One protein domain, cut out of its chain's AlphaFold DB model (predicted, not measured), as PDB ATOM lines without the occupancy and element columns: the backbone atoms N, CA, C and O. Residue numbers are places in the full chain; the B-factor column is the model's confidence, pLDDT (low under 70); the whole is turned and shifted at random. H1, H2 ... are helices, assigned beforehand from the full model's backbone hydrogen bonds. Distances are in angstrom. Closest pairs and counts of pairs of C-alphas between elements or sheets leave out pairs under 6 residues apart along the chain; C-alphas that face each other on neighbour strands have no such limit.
ATOM      1  N   LEU A   3      12.584  65.885  22.579       83.62
ATOM      2  CA  LEU A   3      13.995  65.856  22.998       83.62
ATOM      3  C   LEU A   3      14.190  65.262  24.403       83.62
ATOM      4  O   LEU A   3      15.158  64.544  24.628       83.62
ATOM      5  N   GLU A   4      13.245  65.479  25.325       89.56
ATOM      6  CA  GLU A   4      13.288  64.886  26.672       89.56
ATOM      7  C   GLU A   4      13.150  63.361  26.608       89.56
ATOM      8  O   GLU A   4      13.843  62.651  27.329       89.56
ATOM      9  N   TRP A   5      12.327  62.849  25.686       90.75
ATOM     10  CA  TRP A   5      12.223  61.409  25.429       90.75
ATOM     11  C   TRP A   5      13.539  60.790  24.940       90.75
ATOM     12  O   TRP A   5      13.819  59.651  25.298       90.75
ATOM     13  N   ARG A   6      14.375  61.518  24.179       89.94
ATOM     14  CA  ARG A   6      15.713  61.027  23.794       89.94
ATOM     15  C   ARG A   6      16.646  60.947  24.998       89.94
ATOM     16  O   ARG A   6      17.150  59.870  25.281       89.94
ATOM     17  N   ALA A   7      16.759  62.028  25.770       90.19
ATOM     18  CA  ALA A   7      17.580  62.050  26.983       90.19
ATOM     19  C   ALA A   7      17.124  61.020  28.040       90.19
ATOM     20  O   ALA A   7      17.939  60.489  28.794       90.19
ATOM     21  N   ALA A   8      15.824  60.706  28.099       91.56
ATOM     22  CA  ALA A   8      15.296  59.629  28.931       91.56
ATOM     23  C   ALA A   8      15.714  58.239  28.417       91.56
ATOM     24  O   ALA A   8      16.162  57.416  29.212       91.56
ATOM     25  N   VAL A   9      15.619  57.986  27.105       92.12
ATOM     26  CA  VAL A   9      16.061  56.726  26.477       92.12
ATOM     27  C   VAL A   9      17.573  56.525  26.612       92.12
ATOM     28  O   VAL A   9      17.998  55.428  26.951       92.12
ATOM     29  N   GLU A  10      18.377  57.571  26.429       92.19
ATOM     30  CA  GLU A  10      19.838  57.532  26.594       92.19
ATOM     31  C   GLU A  10      20.238  57.153  28.032       92.19
ATOM     32  O   GLU A  10      21.094  56.295  28.232       92.19
ATOM     33  N   ARG A  11      19.558  57.705  29.049       91.38
ATOM     34  CA  ARG A  11      19.745  57.284  30.454       91.38
ATOM     35  C   ARG A  11      19.282  55.849  30.700       91.38
ATOM     36  O   ARG A  11      19.956  55.108  31.409       91.38
ATOM     37  N   MET A  12      18.140  55.456  30.133       89.12
ATOM     38  CA  MET A  12      17.626  54.091  30.266       89.12
ATOM     39  C   MET A  12      18.571  53.060  29.645       89.12
ATOM     40  O   MET A  12      18.734  52.001  30.233       89.12
ATOM     41  N   ASP A  13      19.213  53.358  28.514       90.56
ATOM     42  CA  ASP A  13      20.179  52.471  27.853       90.56
ATOM     43  C   ASP A  13      21.440  52.232  28.705       90.56
ATOM     44  O   ASP A  13      21.883  51.091  28.816       90.56
ATOM     45  N   VAL A  14      21.963  53.263  29.387       93.56
ATOM     46  CA  VAL A  14      23.078  53.105  30.344       93.56
ATOM     47  C   VAL A  14      22.678  52.183  31.499       93.56
ATOM     48  O   VAL A  14      23.325  51.157  31.705       93.56
ATOM     49  N   TYR A  15      21.566  52.468  32.187       91.00
ATOM     50  CA  TYR A  15      21.088  51.605  33.275       91.00
ATOM     51  C   TYR A  15      20.770  50.182  32.800       91.00
ATOM     52  O   TYR A  15      21.055  49.216  33.504       91.00
ATOM     53  N   LEU A  16      20.204  50.017  31.600       91.25
ATOM     54  CA  LEU A  16      19.903  48.695  31.059       91.25
ATOM     55  C   LEU A  16      21.189  47.908  30.779       91.25
ATOM     56  O   LEU A  16      21.221  46.712  31.046       91.25
ATOM     57  N   LYS A  17      22.256  48.563  30.307       88.44
ATOM     58  CA  LYS A  17      23.581  47.951  30.113       88.44
ATOM     59  C   LYS A  17      24.254  47.579  31.433       88.44
ATOM     60  O   LYS A  17      24.816  46.493  31.514       88.44
ATOM     61  N   GLU A  18      24.148  48.409  32.468       93.12
ATOM     62  CA  GLU A  18      24.642  48.083  33.815       93.12
ATOM     63  C   GLU A  18      23.900  46.877  34.413       93.12
ATOM     64  O   GLU A  18      24.537  45.914  34.849       93.12
ATOM     65  N   LEU A  19      22.561  46.866  34.358       92.00
ATOM     66  CA  LEU A  19      21.752  45.730  34.818       92.00
ATOM     67  C   LEU A  19      21.998  44.463  33.985       92.00
ATOM     68  O   LEU A  19      22.034  43.372  34.550       92.00
ATOM     69  N   LEU A  20      22.191  44.581  32.667       86.88
ATOM     70  CA  LEU A  20      22.547  43.449  31.805       86.88
ATOM     71  C   LEU A  20      23.947  42.919  32.122       86.88
ATOM     72  O   LEU A  20      24.111  41.709  32.208       86.88
ATOM     73  N   SER A  21      24.939  43.785  32.341       89.12
ATOM     74  CA  SER A  21      26.305  43.377  32.692       89.12
ATOM     75  C   SER A  21      26.349  42.674  34.052       89.12
ATOM     76  O   SER A  21      26.915  41.590  34.169       89.12
ATOM     77  N   SER A  22      25.700  43.256  35.065       92.50
ATOM     78  CA  SER A  22      25.590  42.676  36.408       92.50
ATOM     79  C   SER A  22      24.805  41.357  36.396       92.50
ATOM     80  O   SER A  22      25.270  40.341  36.912       92.50
ATOM     81  N   GLY A  23      23.653  41.326  35.717       90.00
ATOM     82  CA  GLY A  23      22.828  40.126  35.584       90.00
ATOM     83  C   GLY A  23      23.499  39.002  34.791       90.00
ATOM     84  O   GLY A  23      23.342  37.837  35.148       90.00
ATOM     85  N   LEU A  24      24.276  39.321  33.751       83.50
ATOM     86  CA  LEU A  24      25.014  38.328  32.965       83.50
ATOM     87  C   LEU A  24      26.200  37.749  33.752       83.50
ATOM     88  O   LEU A  24      26.427  36.542  33.694       83.50
ATOM     89  N   LEU A  25      26.901  38.577  34.537       83.94
ATOM     90  CA  LEU A  25      27.929  38.111  35.472       83.94
ATOM     91  C   LEU A  25      27.332  37.183  36.542       83.94
ATOM     92  O   LEU A  25      27.908  36.136  36.829       83.94
ATOM     93  N   LEU A  26      26.155  37.520  37.078       86.31
ATOM     94  CA  LEU A  26      25.449  36.682  38.049       86.31
ATOM     95  C   LEU A  26      24.978  35.353  37.430       86.31
ATOM     96  O   LEU A  26      25.158  34.305  38.042       86.31
ATOM     97  N   LEU A  27      24.450  35.362  36.198       85.25
ATOM     98  CA  LEU A  27      24.103  34.137  35.457       85.25
ATOM     99  C   LEU A  27      25.323  33.235  35.219       85.25
ATOM    100  O   LEU A  27      25.213  32.016  35.343       85.25
ATOM    101  N   HIS A  28      26.470  33.827  34.890       83.75
ATOM    102  CA  HIS A  28      27.717  33.096  34.689       83.75
ATOM    103  C   HIS A  28      28.220  32.468  36.003       83.75
ATOM    104  O   HIS A  28      28.617  31.304  35.999       83.75
ATOM    105  N   ALA A  29      28.144  33.199  37.120       87.25
ATOM    106  CA  ALA A  29      28.595  32.736  38.434       87.25
ATOM    107  C   ALA A  29      27.682  31.666  39.068       87.25
ATOM    108  O   ALA A  29      28.185  30.656  39.553       87.25
ATOM    109  N   GLU A  30      26.359  31.865  39.057       88.50
ATOM    110  CA  GLU A  30      25.388  30.972  39.716       88.50
ATOM    111  C   GLU A  30      25.024  29.748  38.865       88.50
ATOM    112  O   GLU A  30      25.056  28.615  39.341       88.50
ATOM    113  N   LEU A  31      24.662  29.948  37.591       78.50
ATOM    114  CA  LEU A  31      24.158  28.855  36.748       78.50
ATOM    115  C   LEU A  31      25.286  28.107  36.019       78.50
ATOM    116  O   LEU A  31      25.014  27.099  35.364       78.50
ATOM    117  N   GLY A  32      26.526  28.612  36.053       74.19
ATOM    118  CA  GLY A  32      27.631  28.106  35.229       74.19
ATOM    119  C   GLY A  32      27.375  28.235  33.720       74.19
ATOM    120  O   GLY A  32      28.096  27.652  32.910       74.19
ATOM    121  N   VAL A  33      26.338  28.983  33.328       75.62
ATOM    122  CA  VAL A  33      26.010  29.276  31.933       75.62
ATOM    123  C   VAL A  33      26.899  30.434  31.504       75.62
ATOM    124  O   VAL A  33      26.468  31.584  31.423       75.62
ATOM    125  N   ASP A  34      28.163  30.109  31.229       70.69
ATOM    126  CA  ASP A  34      28.993  30.942  30.370       70.69
ATOM    127  C   ASP A  34      28.267  31.080  29.028       70.69
ATOM    128  O   ASP A  34      28.187  30.142  28.224       70.69
ATOM    129  N   VAL A  35      27.715  32.267  28.778       65.00
ATOM    130  CA  VAL A  35      27.184  32.653  27.471       65.00
ATOM    131  C   VAL A  35      28.375  33.002  26.568       65.00
ATOM    132  O   VAL A  35      28.438  34.075  25.975       65.00
ATOM    133  N   GLY A  36      29.309  32.053  26.420       54.94
ATOM    134  CA  GLY A  36      30.558  32.145  25.652       54.94
ATOM    135  C   GLY A  36      30.353  32.322  24.141       54.94
ATOM    136  O   GLY A  36      31.306  32.341  23.357       54.94
ATOM    137  N   LEU A  37      29.097  32.510  23.725       55.59
ATOM    138  CA  LEU A  37      28.732  33.206  22.505       55.59
ATOM    139  C   LEU A  37      29.215  34.662  22.613       55.59
ATOM    140  O   LEU A  37      28.447  35.559  22.960       55.59
ATOM    141  N   LYS A  38      30.492  34.890  22.266       57.91
ATOM    142  CA  LYS A  38      31.016  36.217  21.895       57.91
ATOM    143  C   LYS A  38      29.930  36.951  21.107       57.91
ATOM    144  O   LYS A  38      29.513  36.438  20.068       57.91
ATOM    145  N   ALA A  39      29.486  38.115  21.581       60.12
ATOM    146  CA  ALA A  39      28.363  38.838  20.972       60.12
ATOM    147  C   ALA A  39      28.580  39.089  19.463       60.12
ATOM    148  O   ALA A  39      27.650  38.941  18.676       60.12
ATOM    149  N   GLU A  40      29.840  39.329  19.081       58.47
ATOM    150  CA  GLU A  40      30.404  39.344  17.719       58.47
ATOM    151  C   GLU A  40      29.918  38.219  16.784       58.47
ATOM    152  O   GLU A  40      29.760  38.430  15.584       58.47
ATOM    153  N   LEU A  41      29.717  37.005  17.311       63.69
ATOM    154  CA  LEU A  41      29.455  35.788  16.533       63.69
ATOM    155  C   LEU A  41      28.060  35.195  16.789       63.69
ATOM    156  O   LEU A  41      27.763  34.090  16.330       63.69
ATOM    157  N   LEU A  42      27.186  35.910  17.503       66.75
ATOM    158  CA  LEU A  42      25.784  35.528  17.631       66.75
ATOM    159  C   LEU A  42      25.050  35.882  16.323       66.75
ATOM    160  O   LEU A  42      24.953  37.064  15.992       66.75
ATOM    161  N   PRO A  43      24.493  34.915  15.563       82.19
ATOM    162  CA  PRO A  43      23.802  35.239  14.318       82.19
ATOM    163  C   PRO A  43      22.632  36.199  14.597       82.19
ATOM    164  O   PRO A  43      21.843  35.909  15.501       82.19
ATOM    165  N   PRO A  44      22.437  37.293  13.831       82.12
ATOM    166  CA  PRO A  44      21.398  38.287  14.131       82.12
ATOM    167  C   PRO A  44      19.980  37.707  14.247       82.12
ATOM    168  O   PRO A  44      19.176  38.170  15.055       82.12
ATOM    169  N   GLY A  45      19.681  36.638  13.498       87.06
ATOM    170  CA  GLY A  45      18.420  35.900  13.615       87.06
ATOM    171  C   GLY A  45      18.233  35.172  14.955       87.06
ATOM    172  O   GLY A  45      17.104  35.008  15.398       87.06
ATOM    173  N   LEU A  46      19.313  34.773  15.632       84.00
ATOM    174  CA  LEU A  46      19.261  34.103  16.934       84.00
ATOM    175  C   LEU A  46      18.991  35.119  18.055       84.00
ATOM    176  O   LEU A  46      18.129  34.872  18.897       84.00
ATOM    177  N   LEU A  47      19.607  36.305  17.990       83.69
ATOM    178  CA  LEU A  47      19.256  37.438  18.858       83.69
ATOM    179  C   LEU A  47      17.793  37.873  18.650       83.69
ATOM    180  O   LEU A  47      17.064  38.073  19.621       83.69
ATOM    181  N   ALA A  48      17.330  37.936  17.396       86.81
ATOM    182  CA  ALA A  48      15.928  38.211  17.075       86.81
ATOM    183  C   ALA A  48      14.972  37.135  17.630       86.81
ATOM    184  O   ALA A  48      13.921  37.481  18.168       86.81
ATOM    185  N   CYS A  49      15.340  35.850  17.573       86.94
ATOM    186  CA  CYS A  49      14.574  34.765  18.192       86.94
ATOM    187  C   CYS A  49      14.517  34.872  19.724       86.94
ATOM    188  O   CYS A  49      13.457  34.632  20.296       86.94
ATOM    189  N   VAL A  50      15.607  35.260  20.396       89.00
ATOM    190  CA  VAL A  50      15.613  35.480  21.857       89.00
ATOM    191  C   VAL A  50      14.734  36.676  22.233       89.00
ATOM    192  O   VAL A  50      13.886  36.555  23.115       89.00
ATOM    193  N   ALA A  51      14.851  37.800  21.519       89.12
ATOM    194  CA  ALA A  51      14.016  38.983  21.742       89.12
ATOM    195  C   ALA A  51      12.520  38.699  21.491       89.12
ATOM    196  O   ALA A  51      11.670  39.071  22.302       89.12
ATOM    197  N   ALA A  52      12.191  37.983  20.411       92.44
ATOM    198  CA  ALA A  52      10.827  37.532  20.129       92.44
ATOM    199  C   ALA A  52      10.321  36.519  21.173       92.44
ATOM    200  O   ALA A  52       9.148  36.559  21.543       92.44
ATOM    201  N   GLY A  53      11.200  35.651  21.684       92.50
ATOM    202  CA  GLY A  53      10.907  34.701  22.759       92.50
ATOM    203  C   GLY A  53      10.539  35.393  24.071       92.50
ATOM    204  O   GLY A  53       9.493  35.083  24.640       92.50
ATOM    205  N   LEU A  54      11.329  36.380  24.513       93.50
ATOM    206  CA  LEU A  54      10.987  37.215  25.674       93.50
ATOM    207  C   LEU A  54       9.680  37.986  25.443       93.50
ATOM    208  O   LEU A  54       8.816  37.989  26.317       93.50
ATOM    209  N   GLY A  55       9.498  38.595  24.267       95.25
ATOM    210  CA  GLY A  55       8.267  39.315  23.925       95.25
ATOM    211  C   GLY A  55       7.017  38.428  23.985       95.25
ATOM    212  O   GLY A  55       6.004  38.822  24.563       95.25
ATOM    213  N   LEU A  56       7.099  37.204  23.455       95.75
ATOM    214  CA  LEU A  56       6.012  36.224  23.502       95.75
ATOM    215  C   LEU A  56       5.763  35.705  24.926       95.75
ATOM    216  O   LEU A  56       4.608  35.567  25.326       95.75
ATOM    217  N   LEU A  57       6.816  35.462  25.712       95.94
ATOM    218  CA  LEU A  57       6.701  35.049  27.113       95.94
ATOM    219  C   LEU A  57       6.011  36.129  27.962       95.94
ATOM    220  O   LEU A  57       5.075  35.825  28.699       95.94
ATOM    221  N   LEU A  58       6.408  37.395  27.809       95.50
ATOM    222  CA  LEU A  58       5.770  38.534  28.475       95.50
ATOM    223  C   LEU A  58       4.302  38.693  28.051       95.50
ATOM    224  O   LEU A  58       3.440  38.910  28.902       95.50
ATOM    225  N   ALA A  59       3.991  38.517  26.761       96.06
ATOM    226  CA  ALA A  59       2.615  38.535  26.267       96.06
ATOM    227  C   ALA A  59       1.760  37.400  26.863       96.06
ATOM    228  O   ALA A  59       0.613  37.635  27.244       96.06
ATOM    229  N   LEU A  60       2.313  36.188  27.004       96.12
ATOM    230  CA  LEU A  60       1.631  35.048  27.627       96.12
ATOM    231  C   LEU A  60       1.409  35.249  29.132       96.12
ATOM    232  O   LEU A  60       0.316  34.970  29.623       96.12
ATOM    233  N   LEU A  61       2.393  35.785  29.859       95.81
ATOM    234  CA  LEU A  61       2.259  36.116  31.283       95.81
ATOM    235  C   LEU A  61       1.209  37.214  31.513       95.81
ATOM    236  O   LEU A  61       0.366  37.090  32.407       95.81
ATOM    237  N   LEU A  62       1.194  38.251  30.668       96.50
ATOM    238  CA  LEU A  62       0.170  39.297  30.696       96.50
ATOM    239  C   LEU A  62      -1.224  38.727  30.381       96.50
ATOM    240  O   LEU A  62      -2.183  39.031  31.089       96.50
ATOM    241  N   TRP A  63      -1.334  37.847  29.382       96.69
ATOM    242  CA  TRP A  63      -2.579  37.149  29.046       96.69
ATOM    243  C   TRP A  63      -3.090  36.293  30.214       96.69
ATOM    244  O   TRP A  63      -4.259  36.382  30.584       96.69
ATOM    245  N   TRP A  64      -2.214  35.516  30.859       95.19
ATOM    246  CA  TRP A  64      -2.559  34.705  32.033       95.19
ATOM    247  C   TRP A  64      -3.012  35.561  33.224       95.19
ATOM    248  O   TRP A  64      -3.947  35.173  33.929       95.19
ATOM    249  N   SER A  65      -2.402  36.734  33.422       94.25
ATOM    250  CA  SER A  65      -2.830  37.716  34.423       94.25
ATOM    251  C   SER A  65      -4.247  38.232  34.132       94.25
ATOM    252  O   SER A  65      -5.143  38.089  34.968       94.25
ATOM    253  N   VAL A  66      -4.502  38.711  32.907       94.50
ATOM    254  CA  VAL A  66      -5.822  39.205  32.472       94.50
ATOM    255  C   VAL A  66      -6.901  38.119  32.589       94.50
ATOM    256  O   VAL A  66      -7.975  38.376  33.141       94.50
TER     257      VAL A  66
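What this domain is: This is residues 3 to 66 of the 525 residues of an uncharacterized protein of Bagarius yarrelli (UniProt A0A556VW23). Two long helices, H1 then H2, form the arms of an open frame, with a long loop, residues 32 to 43, joining the last end of H1 to the first end of H2. The middle is empty, and residues 3 to 23 of H1 and 48 to 66 of H2 stick out free. The printed part has 64 residues, all helix by class with no named strand; it is loose, with a radius of gyration of the C-alphas of 15.1 A, and spans 37 by 33 by 26 A.

Where its parts are: Find C-alpha 3 at (13.995, 65.856, 22.998); from there H1, residues 3 to 31, runs 40.8 A. H2, residues 44 to 66, runs 32.8 A to C-alpha 66 at (-5.822, 39.205, 32.472).

How they stand to each other: H1 and H2 are apart, with no C-alpha of the one within 8 A of the other. In H1 and H2 every O i to N i+4 pair is within hydrogen-bond range.

The domain as a whole: The C-alphas of Leu 3 and Gly 32, the two farthest apart, are 42.0 A apart. The printed part has no cut; the link from H1 to H2 is long. Look at residues 35 to 42 for pLDDT under 70.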